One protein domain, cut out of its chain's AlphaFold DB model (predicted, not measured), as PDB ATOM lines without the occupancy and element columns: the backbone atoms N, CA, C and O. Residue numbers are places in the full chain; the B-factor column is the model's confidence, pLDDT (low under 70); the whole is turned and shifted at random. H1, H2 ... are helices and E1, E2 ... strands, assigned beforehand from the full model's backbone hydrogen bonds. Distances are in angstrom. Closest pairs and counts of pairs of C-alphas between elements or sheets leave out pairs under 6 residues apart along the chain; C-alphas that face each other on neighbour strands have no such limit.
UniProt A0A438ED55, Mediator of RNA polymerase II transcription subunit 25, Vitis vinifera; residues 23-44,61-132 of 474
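AT A GLANCE: This is residues 23 to 44 and 61 to 132 of the 474 residues of the protein "Mediator of RNA polymerase II transcription subunit 25" of Vitis vinifera (UniProt A0A438ED55). A small three-stranded sheet has two short helices, H1 and H2, side by side on one face, which makes two layers, while a third helix, H3, sits off the sheet. Two long stretches with no named element, residues 28 to 44 and residues 96 to 115, reach out to opposite ends of the longest axis. The printed part has 94 residues with three named helices and three named strands, in the order E1 H1 E2 H2 E3 H3; the sheet's order is E1 E2 E3, mixed. The class is mixed, helices and strands, with 39 residues, under half, in named elements. The whole is compact, with a radius of gyration of the C-alphas of 13.4 A, and spans 39 by 26 by 21 A.

IN THESE COORDINATES: The inner strand E2, residues 76 to 82, is 19.9 A long and begins at C-alpha 76 (174.602, 171.997, 176.328). The edge strands are E1, residues 23 to 27, 12.8 A long from C-alpha 23 at (180.115, 172.472, 176.079), and E3, residues 116 to 118, 6.5 A. H2, residues 87 to 95, is 12.3 A long; H1, residues 64 to 71, is 10.9 A. H3, residues 124 to 130, is 9.9 A and ends at C-alpha 130 (190.719, 185.042, 172.709).

HOW THE PARTS SIT: E1 and E2 are parallel, at 20 degrees, with N 24 and O 77 within hydrogen-bond range at 2.8 A and N 79 and O 24 at 2.9 A. E2 and E3 are antiparallel, at 160 degrees, with N 80 and O 118 at 2.8 A. H2 is on the sheet at a height of 9.0 A and runs along the strands, at 8 degrees to E2 on the local plane. It lies over E2, and only just over E3, on which 3 of its C-alphas fall. The closest C-alphas of H2 and E2 are those of Tyr 93 and Leu 78, 6.4 A apart. H1 is on the sheet too; its closest C-alpha to E2 is that of Phe 71, 6.2 A from that of Ser 77. H1 and H2 touch, closest at the C-alphas of Glu 65 and Ile 92, 4.7 A, at a shallow tilt of 22 degrees, the same way. H3 is not on the sheet and is apart from H1, H2, E1 and E2. In H1, H2 and H3 every O i to N i+4 pair is within hydrogen-bond range.

THE WHOLE: The two C-alphas farthest apart are those of Gln 43 and Lys 111, 41.5 A. Residues 45 to 60 are not printed, and C-alphas 44 and 61 are 16.5 A apart across this cut, which falls in the link from E1 to H1. The link from H2 to E3, 20 residues, is long. The mean pLDDT of the printed part is 77.3; it is under 70 at residues 32 to 44, 61 to 62, 101, 103 to 112 and 132.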
ATOM      1  N   HIS A  23     179.692 171.660 177.213       87.44
ATOM      2  CA  HIS A  23     180.115 172.472 176.079       87.44
ATOM      3  C   HIS A  23     180.492 171.590 174.889       87.44
ATOM      4  O   HIS A  23     181.205 170.599 175.037       87.44
ATOM      5  N   CYS A  24     179.993 171.955 173.715       88.88
ATOM      6  CA  CYS A  24     180.248 171.312 172.437       88.88
ATOM      7  C   CYS A  24     181.052 172.279 171.561       88.88
ATOM      8  O   CYS A  24     180.661 173.433 171.392       88.88
ATOM      9  N   ILE A  25     182.167 171.813 170.995       91.12
ATOM     10  CA  ILE A  25     182.966 172.581 170.035       91.12
ATOM     11  C   ILE A  25     182.885 171.858 168.694       91.12
ATOM     12  O   ILE A  25     183.486 170.801 168.513       91.12
ATOM     13  N   LEU A  26     182.137 172.428 167.752       89.44
ATOM     14  CA  LEU A  26     182.053 171.919 166.389       89.44
ATOM     15  C   LEU A  26     183.210 172.495 165.567       89.44
ATOM     16  O   LEU A  26     183.158 173.636 165.102       89.44
ATOM     17  N   VAL A  27     184.252 171.685 165.387       89.75
ATOM     18  CA  VAL A  27     185.340 171.961 164.441       89.75
ATOM     19  C   VAL A  27     184.987 171.328 163.096       89.75
ATOM     20  O   VAL A  27     184.688 170.136 163.035       89.75
ATOM     21  N   ALA A  28     185.007 172.108 162.016       86.00
ATOM     22  CA  ALA A  28     184.659 171.626 160.678       86.00
ATOM     23  C   ALA A  28     185.593 172.215 159.614       86.00
ATOM     24  O   ALA A  28     185.840 173.416 159.604       86.00
ATOM     25  N   ALA A  29     186.088 171.391 158.687       81.94
ATOM     26  CA  ALA A  29     186.969 171.841 157.599       81.94
ATOM     27  C   ALA A  29     186.207 172.385 156.371       81.94
ATOM     28  O   ALA A  29     186.743 173.190 155.610       81.94
ATOM     29  N   ASN A  30     184.959 171.948 156.167       77.44
ATOM     30  CA  ASN A  30     184.134 172.290 155.008       77.44
ATOM     31  C   ASN A  30     182.636 172.332 155.383       77.44
ATOM     32  O   ASN A  30     182.261 172.024 156.515       77.44
ATOM     33  N   ASN A  31     181.777 172.717 154.434       73.81
ATOM     34  CA  ASN A  31     180.323 172.780 154.613       73.81
ATOM     35  C   ASN A  31     179.749 171.396 154.986       73.81
ATOM     36  O   ASN A  31     179.940 170.458 154.212       73.81
ATOM     37  N   PRO A  32     179.044 171.229 156.125       68.44
ATOM     38  CA  PRO A  32     178.471 169.937 156.484       68.44
ATOM     39  C   PRO A  32     177.401 169.527 155.468       68.44
ATOM     40  O   PRO A  32     176.426 170.255 155.248       68.44
ATOM     41  N   TYR A  33     177.564 168.343 154.875       64.44
ATOM     42  CA  TYR A  33     176.601 167.772 153.935       64.44
ATOM     43  C   TYR A  33     175.181 167.744 154.537       64.44
ATOM     44  O   TYR A  33     175.027 167.510 155.736       64.44
ATOM     45  N   PRO A  34     174.122 168.001 153.747       57.34
ATOM     46  CA  PRO A  34     172.728 167.922 154.191       57.34
ATOM     47  C   PRO A  34     172.223 166.468 154.233       57.34
ATOM     48  O   PRO A  34     171.108 166.188 153.816       57.34
ATOM     49  N   LEU A  35     173.065 165.532 154.676       49.78
ATOM     50  CA  LEU A  35     172.647 164.154 154.915       49.78
ATOM     51  C   LEU A  35     171.910 164.112 156.260       49.78
ATOM     52  O   LEU A  35     172.536 164.486 157.261       49.78
ATOM     53  N   PRO A  36     170.653 163.621 156.313       54.66
ATOM     54  CA  PRO A  36     169.960 163.309 157.560       54.66
ATOM     55  C   PRO A  36     170.736 162.208 158.287       54.66
ATOM     56  O   PRO A  36     170.561 161.011 158.065       54.66
ATOM     57  N   THR A  37     171.708 162.631 159.085       51.47
ATOM     58  CA  THR A  37     172.638 161.732 159.760       51.47
ATOM     59  C   THR A  37     171.917 161.173 160.986       51.47
ATOM     60  O   THR A  37     171.274 161.955 161.687       51.47
ATOM     61  N   PRO A  38     172.015 159.867 161.298       53.31
ATOM     62  CA  PRO A  38     171.480 159.325 162.544       53.31
ATOM     63  C   PRO A  38     172.252 159.894 163.747       53.31
ATOM     64  O   PRO A  38     173.236 159.320 164.213       53.31
ATOM     65  N   VAL A  39     171.843 161.069 164.228       52.97
ATOM     66  CA  VAL A  39     172.367 161.674 165.451       52.97
ATOM     67  C   VAL A  39     171.409 161.329 166.578       52.97
ATOM     68  O   VAL A  39     170.253 161.742 166.567       52.97
ATOM     69  N   TYR A  40     171.902 160.564 167.549       53.44
ATOM     70  CA  TYR A  40     171.145 160.181 168.736       53.44
ATOM     71  C   TYR A  40     170.655 161.433 169.480       53.44
ATOM     72  O   TYR A  40     171.455 162.173 170.059       53.44
ATOM     73  N   GLN A  41     169.343 161.679 169.450       50.75
ATOM     74  CA  GLN A  41     168.730 162.746 170.233       50.75
ATOM     75  C   GLN A  41     168.799 162.357 171.720       50.75
ATOM     76  O   GLN A  41     168.354 161.261 172.065       50.75
ATOM     77  N   PRO A  42     169.335 163.211 172.615       53.09
ATOM     78  CA  PRO A  42     169.341 162.918 174.043       53.09
ATOM     79  C   PRO A  42     167.915 162.688 174.549       53.09
ATOM     80  O   PRO A  42     167.028 163.501 174.284       53.09
ATOM     81  N   GLN A  43     167.693 161.594 175.280       46.22
ATOM     82  CA  GLN A  43     166.386 161.286 175.853       46.22
ATOM     83  C   GLN A  43     166.006 162.362 176.880       46.22
ATOM     84  O   GLN A  43     166.540 162.402 177.989       46.22
ATOM     85  N   MET A  44     165.074 163.238 176.505       53.81
ATOM     86  CA  MET A  44     164.546 164.271 177.390       53.81
ATOM     87  C   MET A  44     163.544 163.647 178.361       53.81
ATOM     88  O   MET A  44     162.345 163.595 178.096       53.81
ATOM     89  N   LEU A  61     166.268 160.567 162.339       57.62
ATOM     90  CA  LEU A  61     167.217 161.196 161.418       57.62
ATOM     91  C   LEU A  61     167.163 162.724 161.581       57.62
ATOM     92  O   LEU A  61     166.408 163.423 160.911       57.62
ATOM     93  N   SER A  62     167.945 163.229 162.531       65.06
ATOM     94  CA  SER A  62     167.874 164.608 162.999       65.06
ATOM     95  C   SER A  62     168.963 165.449 162.347       65.06
ATOM     96  O   SER A  62     170.153 165.198 162.546       65.06
ATOM     97  N   ASP A  63     168.569 166.486 161.608       75.50
ATOM     98  CA  ASP A  63     169.511 167.469 161.078       75.50
ATOM     99  C   ASP A  63     170.355 168.099 162.194       75.50
ATOM    100  O   ASP A  63     169.872 168.360 163.298       75.50
ATOM    101  N   ALA A  64     171.607 168.445 161.879       78.81
ATOM    102  CA  ALA A  64     172.526 169.075 162.831       78.81
ATOM    103  C   ALA A  64     171.962 170.368 163.462       78.81
ATOM    104  O   ALA A  64     172.314 170.709 164.589       78.81
ATOM    105  N   GLU A  65     171.054 171.067 162.773       82.19
ATOM    106  CA  GLU A  65     170.352 172.235 163.316       82.19
ATOM    107  C   GLU A  65     169.244 171.856 164.325       82.19
ATOM    108  O   GLU A  65     169.050 172.556 165.317       82.19
ATOM    109  N   ALA A  66     168.539 170.736 164.125       81.19
ATOM    110  CA  ALA A  66     167.550 170.215 165.077       81.19
ATOM    111  C   ALA A  66     168.222 169.656 166.347       81.19
ATOM    112  O   ALA A  66     167.752 169.879 167.468       81.19
ATOM    113  N   VAL A  67     169.382 169.013 166.180       83.19
ATOM    114  CA  VAL A  67     170.258 168.612 167.292       83.19
ATOM    115  C   VAL A  67     170.725 169.846 168.072       83.19
ATOM    116  O   VAL A  67     170.608 169.869 169.296       83.19
ATOM    117  N   ALA A  68     171.169 170.904 167.383       87.25
ATOM    118  CA  ALA A  68     171.586 172.147 168.031       87.25
ATOM    119  C   ALA A  68     170.444 172.819 168.820       87.25
ATOM    120  O   ALA A  68     170.662 173.210 169.964       87.25
ATOM    121  N   LYS A  69     169.209 172.857 168.291       85.19
ATOM    122  CA  LYS A  69     168.021 173.350 169.034       85.19
ATOM    123  C   LYS A  69     167.804 172.596 170.352       85.19
ATOM    124  O   LYS A  69     167.462 173.207 171.363       85.19
ATOM    125  N   SER A  70     168.091 171.293 170.369       83.19
ATOM    126  CA  SER A  70     167.991 170.457 171.575       83.19
ATOM    127  C   SER A  70     169.049 170.802 172.641       83.19
ATOM    128  O   SER A  70     168.854 170.504 173.819       83.19
ATOM    129  N   PHE A  71     170.163 171.464 172.295       86.19
ATOM    130  CA  PHE A  71     171.212 171.832 173.261       86.19
ATOM    131  C   PHE A  71     170.719 172.825 174.320       86.19
ATOM    132  O   PHE A  71     171.026 172.659 175.505       86.19
ATOM    133  N   ALA A  72     169.885 173.789 173.916       78.12
ATOM    134  CA  ALA A  72     169.268 174.753 174.823       78.12
ATOM    135  C   ALA A  72     168.365 174.089 175.881       78.12
ATOM    136  O   ALA A  72     168.240 174.623 176.986       78.12
ATOM    137  N   GLN A  73     167.801 172.916 175.580       78.75
ATOM    138  CA  GLN A  73     167.027 172.084 176.509       78.75
ATOM    139  C   GLN A  73     167.958 171.187 177.348       78.75
ATOM    140  O   GLN A  73     167.846 171.137 178.568       78.75
ATOM    141  N   CYS A  74     168.970 170.571 176.728       76.56
ATOM    142  CA  CYS A  74     169.891 169.620 177.368       76.56
ATOM    143  C   CYS A  74     170.982 170.246 178.273       76.56
ATOM    144  O   CYS A  74     171.901 169.535 178.693       76.56
ATOM    145  N   SER A  75     170.953 171.560 178.534       83.69
ATOM    146  CA  SER A  75     172.059 172.312 179.166       83.69
ATOM    147  C   SER A  75     173.425 172.056 178.514       83.69
ATOM    148  O   SER A  75     174.459 171.959 179.177       83.69
ATOM    149  N   VAL A  76     173.412 171.964 177.182       85.12
ATOM    150  CA  VAL A  76     174.602 171.997 176.328       85.12
ATOM    151  C   VAL A  76     174.715 173.404 175.732       85.12
ATOM    152  O   VAL A  76     173.716 174.073 175.477       85.12
ATOM    153  N   SER A  77     175.937 173.865 175.504       88.38
ATOM    154  CA  SER A  77     176.238 175.111 174.793       88.38
ATOM    155  C   SER A  77     177.220 174.850 173.654       88.38
ATOM    156  O   SER A  77     177.953 173.863 173.703       88.38
ATOM    157  N   LEU A  78     177.226 175.696 172.620       90.19
ATOM    158  CA  LEU A  78     177.883 175.401 171.344       90.19
ATOM    159  C   LEU A  78     178.831 176.522 170.903       90.19
ATOM    160  O   LEU A  78     178.428 177.678 170.798       90.19
ATOM    161  N   SER A  79     180.070 176.157 170.582       90.88
ATOM    162  CA  SER A  79     181.013 176.991 169.828       90.88
ATOM    163  C   SER A  79     181.340 176.340 168.481       90.88
ATOM    164  O   SER A  79     181.309 175.115 168.351       90.88
ATOM    165  N   VAL A  80     181.672 177.146 167.473       91.19
ATOM    166  CA  VAL A  80     181.988 176.698 166.108       91.19
ATOM    167  C   VAL A  80     183.326 177.277 165.661       91.19
ATOM    168  O   VAL A  80     183.569 178.474 165.824       91.19
ATOM    169  N   ILE A  81     184.169 176.430 165.063       90.69
ATOM    170  CA  ILE A  81     185.470 176.810 164.496       90.69
ATOM    171  C   ILE A  81     185.613 176.190 163.098       90.69
ATOM    172  O   ILE A  81     185.518 174.972 162.933       90.69
ATOM    173  N   CYS A  82     185.867 177.015 162.082       89.25
ATOM    174  CA  CYS A  82     186.119 176.568 160.710       89.25
ATOM    175  C   CYS A  82     187.105 177.506 159.982       89.25
ATOM    176  O   CYS A  82     186.989 178.725 160.126       89.25
ATOM    177  N   PRO A  83     188.032 176.994 159.144       87.25
ATOM    178  CA  PRO A  83     188.938 177.819 158.338       87.25
ATOM    179  C   PRO A  83     188.262 178.579 157.179       87.25
ATOM    180  O   PRO A  83     188.953 179.218 156.387       87.25
ATOM    181  N   LYS A  84     186.933 178.490 157.032       86.25
ATOM    182  CA  LYS A  84     186.159 179.121 155.954       86.25
ATOM    183  C   LYS A  84     184.859 179.712 156.508       86.25
ATOM    184  O   LYS A  84     184.201 179.097 157.345       86.25
ATOM    185  N   GLN A  85     184.437 180.866 155.991       86.94
ATOM    186  CA  GLN A  85     183.110 181.420 156.276       86.94
ATOM    187  C   GLN A  85     182.023 180.530 155.658       86.94
ATOM    188  O   GLN A  85     181.923 180.417 154.437       86.94
ATOM    189  N   LEU A  86     181.210 179.888 156.500       87.94
ATOM    190  CA  LEU A  86     180.190 178.920 156.084       87.94
ATOM    191  C   LEU A  86     178.826 179.248 156.719       87.94
ATOM    192  O   LEU A  86     178.619 178.957 157.901       87.94
ATOM    193  N   PRO A  87     177.862 179.802 155.955       87.50
ATOM    194  CA  PRO A  87     176.559 180.216 156.486       87.50
ATOM    195  C   PRO A  87     175.788 179.107 157.218       87.50
ATOM    196  O   PRO A  87     175.176 179.376 158.248       87.50
ATOM    197  N   LYS A  88     175.877 177.852 156.752       86.69
ATOM    198  CA  LYS A  88     175.227 176.693 157.392       86.69
ATOM    199  C   LYS A  88     175.810 176.360 158.773       86.69
ATOM    200  O   LYS A  88     175.077 175.959 159.667       86.69
ATOM    201  N   LEU A  89     177.112 176.571 158.990       88.62
ATOM    202  CA  LEU A  89     177.696 176.435 160.330       88.62
ATOM    203  C   LEU A  89     177.244 177.573 161.256       88.62
ATOM    204  O   LEU A  89     177.024 177.342 162.444       88.62
ATOM    205  N   LYS A  90     177.031 178.780 160.711       88.06
ATOM    206  CA  LYS A  90     176.447 179.897 161.464       88.06
ATOM    207  C   LYS A  90     174.964 179.670 161.801       88.06
ATOM    208  O   LYS A  90     174.560 180.052 162.896       88.06
ATOM    209  N   SER A  91     174.171 179.012 160.944       88.75
ATOM    210  CA  SER A  91     172.785 178.637 161.294       88.75
ATOM    211  C   SER A  91     172.744 177.568 162.390       88.75
ATOM    212  O   SER A  91     172.024 177.752 163.367       88.75
ATOM    213  N   ILE A  92     173.592 176.534 162.308       89.00
ATOM    214  CA  ILE A  92     173.734 175.501 163.353       89.00
ATOM    215  C   ILE A  92     174.159 176.120 164.696       89.00
ATOM    216  O   ILE A  92     173.562 175.811 165.725       89.00
ATOM    217  N   TYR A  93     175.134 177.036 164.702       90.00
ATOM    218  CA  TYR A  93     175.502 177.783 165.911       90.00
ATOM    219  C   TYR A  93     174.331 178.611 166.456       90.00
ATOM    220  O   TYR A  93     173.987 178.468 167.626       90.00
ATOM    221  N   ASN A  94     173.672 179.418 165.614       89.12
ATOM    222  CA  ASN A  94     172.532 180.247 166.022       89.12
ATOM    223  C   ASN A  94     171.377 179.416 166.597       89.12
ATOM    224  O   ASN A  94     170.742 179.836 167.560       89.12
ATOM    225  N   ALA A  95     171.135 178.232 166.037       88.25
ATOM    226  CA  ALA A  95     170.155 177.269 166.518       88.25
ATOM    227  C   ALA A  95     170.521 176.659 167.885       88.25
ATOM    228  O   ALA A  95     169.627 176.288 168.638       88.25
ATOM    229  N   GLY A  96     171.815 176.588 168.218       86.38
ATOM    230  CA  GLY A  96     172.324 176.167 169.526       86.38
ATOM    231  C   GLY A  96     172.470 177.286 170.565       86.38
ATOM    232  O   GLY A  96     172.843 177.000 171.705       86.38
ATOM    233  N   LYS A  97     172.192 178.552 170.219       85.62
ATOM    234  CA  LYS A  97     172.233 179.671 171.178       85.62
ATOM    235  C   LYS A  97     171.033 179.610 172.117       85.62
ATOM    236  O   LYS A  97     169.890 179.690 171.674       85.62
ATOM    237  N   ARG A  98     171.284 179.608 173.432       75.50
ATOM    238  CA  ARG A  98     170.219 179.713 174.449       75.50
ATOM    239  C   ARG A  98     169.441 181.030 174.397       75.50
ATOM    240  O   ARG A  98     168.288 181.055 174.808       75.50
ATOM    241  N   ASN A  99     170.034 182.104 173.872       75.38
ATOM    242  CA  ASN A  99     169.328 183.355 173.616       75.38
ATOM    243  C   ASN A  99     169.618 183.877 172.191       75.38
ATOM    244  O   ASN A  99     170.691 184.435 171.951       75.38
ATOM    245  N   PRO A 100     168.678 183.737 171.234       72.94
ATOM    246  CA  PRO A 100     168.875 184.196 169.858       72.94
ATOM    247  C   PRO A 100     168.804 185.726 169.704       72.94
ATOM    248  O   PRO A 100     169.193 186.237 168.659       72.94
ATOM    249  N   ARG A 101     168.329 186.468 170.721       69.75
ATOM    250  CA  ARG A 101     168.272 187.944 170.706       69.75
ATOM    251  C   ARG A 101     169.588 188.603 171.131       69.75
ATOM    252  O   ARG A 101     169.782 189.787 170.875       69.75
ATOM    253  N   VAL A 102     170.483 187.863 171.788       70.62
ATOM    254  CA  VAL A 102     171.795 188.369 172.213       70.62
ATOM    255  C   VAL A 102     172.745 188.359 171.017       70.62
ATOM    256  O   VAL A 102     172.953 187.317 170.390       70.62
ATOM    257  N   ALA A 103     173.328 189.516 170.697       67.69
ATOM    258  CA  ALA A 103     174.359 189.628 169.669       67.69
ATOM    259  C   ALA A 103     175.569 188.738 170.004       67.69
ATOM    260  O   ALA A 103     175.882 188.499 171.171       67.69
ATOM    261  N   ASP A 104     176.249 188.229 168.978       65.81
ATOM    262  CA  ASP A 104     177.493 187.491 169.193       65.81
ATOM    263  C   ASP A 104     178.580 188.403 169.775       65.81
ATOM    264  O   ASP A 104     178.600 189.601 169.479       65.81
ATOM    265  N   PRO A 105     179.483 187.866 170.617       67.12
ATOM    266  CA  PRO A 105     180.572 188.658 171.163       67.12
ATOM    267  C   PRO A 105     181.483 189.146 170.030       67.12
ATOM    268  O   PRO A 105     181.664 188.429 169.039       67.12
ATOM    269  N   PRO A 106     182.150 190.300 170.192       61.81
ATOM    270  CA  PRO A 106     183.287 190.638 169.354       61.81
ATOM    271  C   PRO A 106     184.434 189.655 169.640       61.81
ATOM    272  O   PRO A 106     185.216 189.832 170.572       61.81
ATOM    273  N   VAL A 107     184.526 188.596 168.836       68.31
ATOM    274  CA  VAL A 107     185.777 187.856 168.637       68.31
ATOM    275  C   VAL A 107     186.608 188.665 167.645       68.31
ATOM    276  O   VAL A 107     186.090 189.032 166.588       68.31
ATOM    277  N   ASP A 108     187.876 188.940 167.961       62.22
ATOM    278  CA  ASP A 108     188.779 189.675 167.065       62.22
ATOM    279  C   ASP A 108     189.231 188.807 165.876       62.22
ATOM    280  O   ASP A 108     190.360 188.325 165.774       62.22
ATOM    281  N   ASN A 109     188.295 188.608 164.953       61.84
ATOM    282  CA  ASN A 109     188.516 187.963 163.667       61.84
ATOM    283  C   ASN A 109     189.059 188.953 162.614       61.84
ATOM    284  O   ASN A 109     189.218 188.564 161.457       61.84
ATOM    285  N   VAL A 110     189.368 190.212 162.972       57.69
ATOM    286  CA  VAL A 110     189.849 191.237 162.019       57.69
ATOM    287  C   VAL A 110     191.178 190.812 161.390       57.69
ATOM    288  O   VAL A 110     191.404 191.023 160.200       57.69
ATOM    289  N   LYS A 111     192.026 190.122 162.162       60.81
ATOM    290  CA  LYS A 111     193.298 189.550 161.691       60.81
ATOM    291  C   LYS A 111     193.132 188.311 160.792       60.81
ATOM    292  O   LYS A 111     194.105 187.888 160.179       60.81
ATOM    293  N   ASN A 112     191.936 187.715 160.723       67.50
ATOM    294  CA  ASN A 112     191.659 186.431 160.060       67.50
ATOM    295  C   ASN A 112     190.222 186.355 159.474       67.50
ATOM    296  O   ASN A 112     189.464 185.442 159.811       67.50
ATOM    297  N   PRO A 113     189.815 187.263 158.561       77.50
ATOM    298  CA  PRO A 113     188.417 187.402 158.122       77.50
ATOM    299  C   PRO A 113     187.846 186.174 157.391       77.50
ATOM    300  O   PRO A 113     186.629 186.028 157.275       77.50
ATOM    301  N   HIS A 114     188.697 185.269 156.904       82.25
ATOM    302  CA  HIS A 114     188.279 184.029 156.245       82.25
ATOM    303  C   HIS A 114     187.803 182.942 157.225       82.25
ATOM    304  O   HIS A 114     187.070 182.045 156.808       82.25
ATOM    305  N   PHE A 115     188.180 183.027 158.504       86.06
ATOM    306  CA  PHE A 115     187.871 182.022 159.521       86.06
ATOM    307  C   PHE A 115     186.524 182.308 160.196       86.06
ATOM    308  O   PHE A 115     186.241 183.429 160.622       86.06
ATOM    309  N   LEU A 116     185.699 181.273 160.345       88.19
ATOM    310  CA  LEU A 116     184.481 181.324 161.146       88.19
ATOM    311  C   LEU A 116     184.810 180.871 162.571       88.19
ATOM    312  O   LEU A 116     184.977 179.676 162.815       88.19
ATOM    313  N   VAL A 117     184.880 181.819 163.506       89.88
ATOM    314  CA  VAL A 117     185.044 181.557 164.945       89.88
ATOM    315  C   VAL A 117     183.861 182.167 165.690       89.88
ATOM    316  O   VAL A 117     183.706 183.390 165.714       89.88
ATOM    317  N   LEU A 118     183.019 181.312 166.277       89.81
ATOM    318  CA  LEU A 118     181.811 181.678 167.027       89.81
ATOM    319  C   LEU A 118     181.866 181.011 168.408       89.81
ATOM    320  O   LEU A 118     181.974 179.788 168.484       89.81
ATOM    321  N   ILE A 119     181.806 181.792 169.493       89.88
ATOM    322  CA  ILE A 119     182.033 181.305 170.866       89.88
ATOM    323  C   ILE A 119     180.827 181.616 171.763       89.88
ATOM    324  O   ILE A 119     180.480 182.789 171.960       89.88
ATOM    325  N   SER A 120     180.225 180.576 172.358       88.50
ATOM    326  CA  SER A 120     179.057 180.721 173.246       88.50
ATOM    327  C   SER A 120     179.320 181.693 174.398       88.50
ATOM    328  O   SER A 120     180.448 181.854 174.867       88.50
ATOM    329  N   ASP A 121     178.253 182.334 174.856       83.75
ATOM    330  CA  ASP A 121     178.159 183.134 176.086       83.75
ATOM    331  C   ASP A 121     178.678 182.405 177.328       83.75
ATOM    332  O   ASP A 121     179.526 182.937 178.044       83.75
ATOM    333  N   SER A 122     178.245 181.163 177.512       84.00
ATOM    334  CA  SER A 122     178.682 180.252 178.568       84.00
ATOM    335  C   SER A 122     180.190 179.984 178.599       84.00
ATOM    336  O   SER A 122     180.748 179.756 179.671       84.00
ATOM    337  N   PHE A 123     180.890 179.998 177.456       85.94
ATOM    338  CA  PHE A 123     182.279 179.530 177.386       85.94
ATOM    339  C   PHE A 123     183.288 180.638 177.726       85.94
ATOM    340  O   PHE A 123     184.130 181.034 176.915       85.94
ATOM    341  N   MET A 124     183.202 181.134 178.963       82.00
ATOM    342  CA  MET A 124     184.028 182.229 179.486       82.00
ATOM    343  C   MET A 124     185.538 181.972 179.350       82.00
ATOM    344  O   MET A 124     186.285 182.904 179.073       82.00
ATOM    345  N   GLU A 125     185.986 180.720 179.485       84.81
ATOM    346  CA  GLU A 125     187.399 180.328 179.370       84.81
ATOM    347  C   GLU A 125     187.963 180.599 177.960       84.81
ATOM    348  O   GLU A 125     188.991 181.261 177.821       84.81
ATOM    349  N   ALA A 126     187.249 180.194 176.900       83.06
ATOM    350  CA  ALA A 126     187.654 180.479 175.521       83.06
ATOM    351  C   ALA A 126     187.551 181.969 175.170       83.06
ATOM    352  O   ALA A 126     188.405 182.490 174.451       83.06
ATOM    353  N   ARG A 127     186.552 182.683 175.710       81.69
ATOM    354  CA  ARG A 127     186.460 184.147 175.565       81.69
ATOM    355  C   ARG A 127     187.668 184.838 176.199       81.69
ATOM    356  O   ARG A 127     188.331 185.624 175.533       81.69
ATOM    357  N   ALA A 128     188.019 184.480 177.434       82.94
ATOM    358  CA  ALA A 128     189.189 185.016 178.128       82.94
ATOM    359  C   ALA A 128     190.518 184.660 177.434       82.94
ATOM    360  O   ALA A 128     191.464 185.444 177.504       82.94
ATOM    361  N   ALA A 129     190.603 183.516 176.748       81.38
ATOM    362  CA  ALA A 129     191.760 183.159 175.929       81.38
ATOM    363  C   ALA A 129     191.870 184.021 174.656       81.38
ATOM    364  O   ALA A 129     192.957 184.502 174.342       81.38
ATOM    365  N   LEU A 130     190.756 184.258 173.954       77.38
ATOM    366  CA  LEU A 130     190.719 185.042 172.709       77.38
ATOM    367  C   LEU A 130     190.838 186.556 172.939       77.38
ATOM    368  O   LEU A 130     191.409 187.253 172.109       77.38
ATOM    369  N   SER A 131     190.351 187.070 174.071       73.38
ATOM    370  CA  SER A 131     190.465 188.490 174.435       73.38
ATOM    371  C   SER A 131     191.838 188.892 174.996       73.38
ATOM    372  O   SER A 131     192.008 190.050 175.366       73.38
ATOM    373  N   ARG A 132     192.822 187.981 175.089       65.81
ATOM    374  CA  ARG A 132     194.187 188.290 175.562       65.81
ATOM    375  C   ARG A 132     195.041 188.920 174.451       65.81
ATOM    376  O   ARG A 132     195.442 188.203 173.531       65.81
TER     377      ARG A 132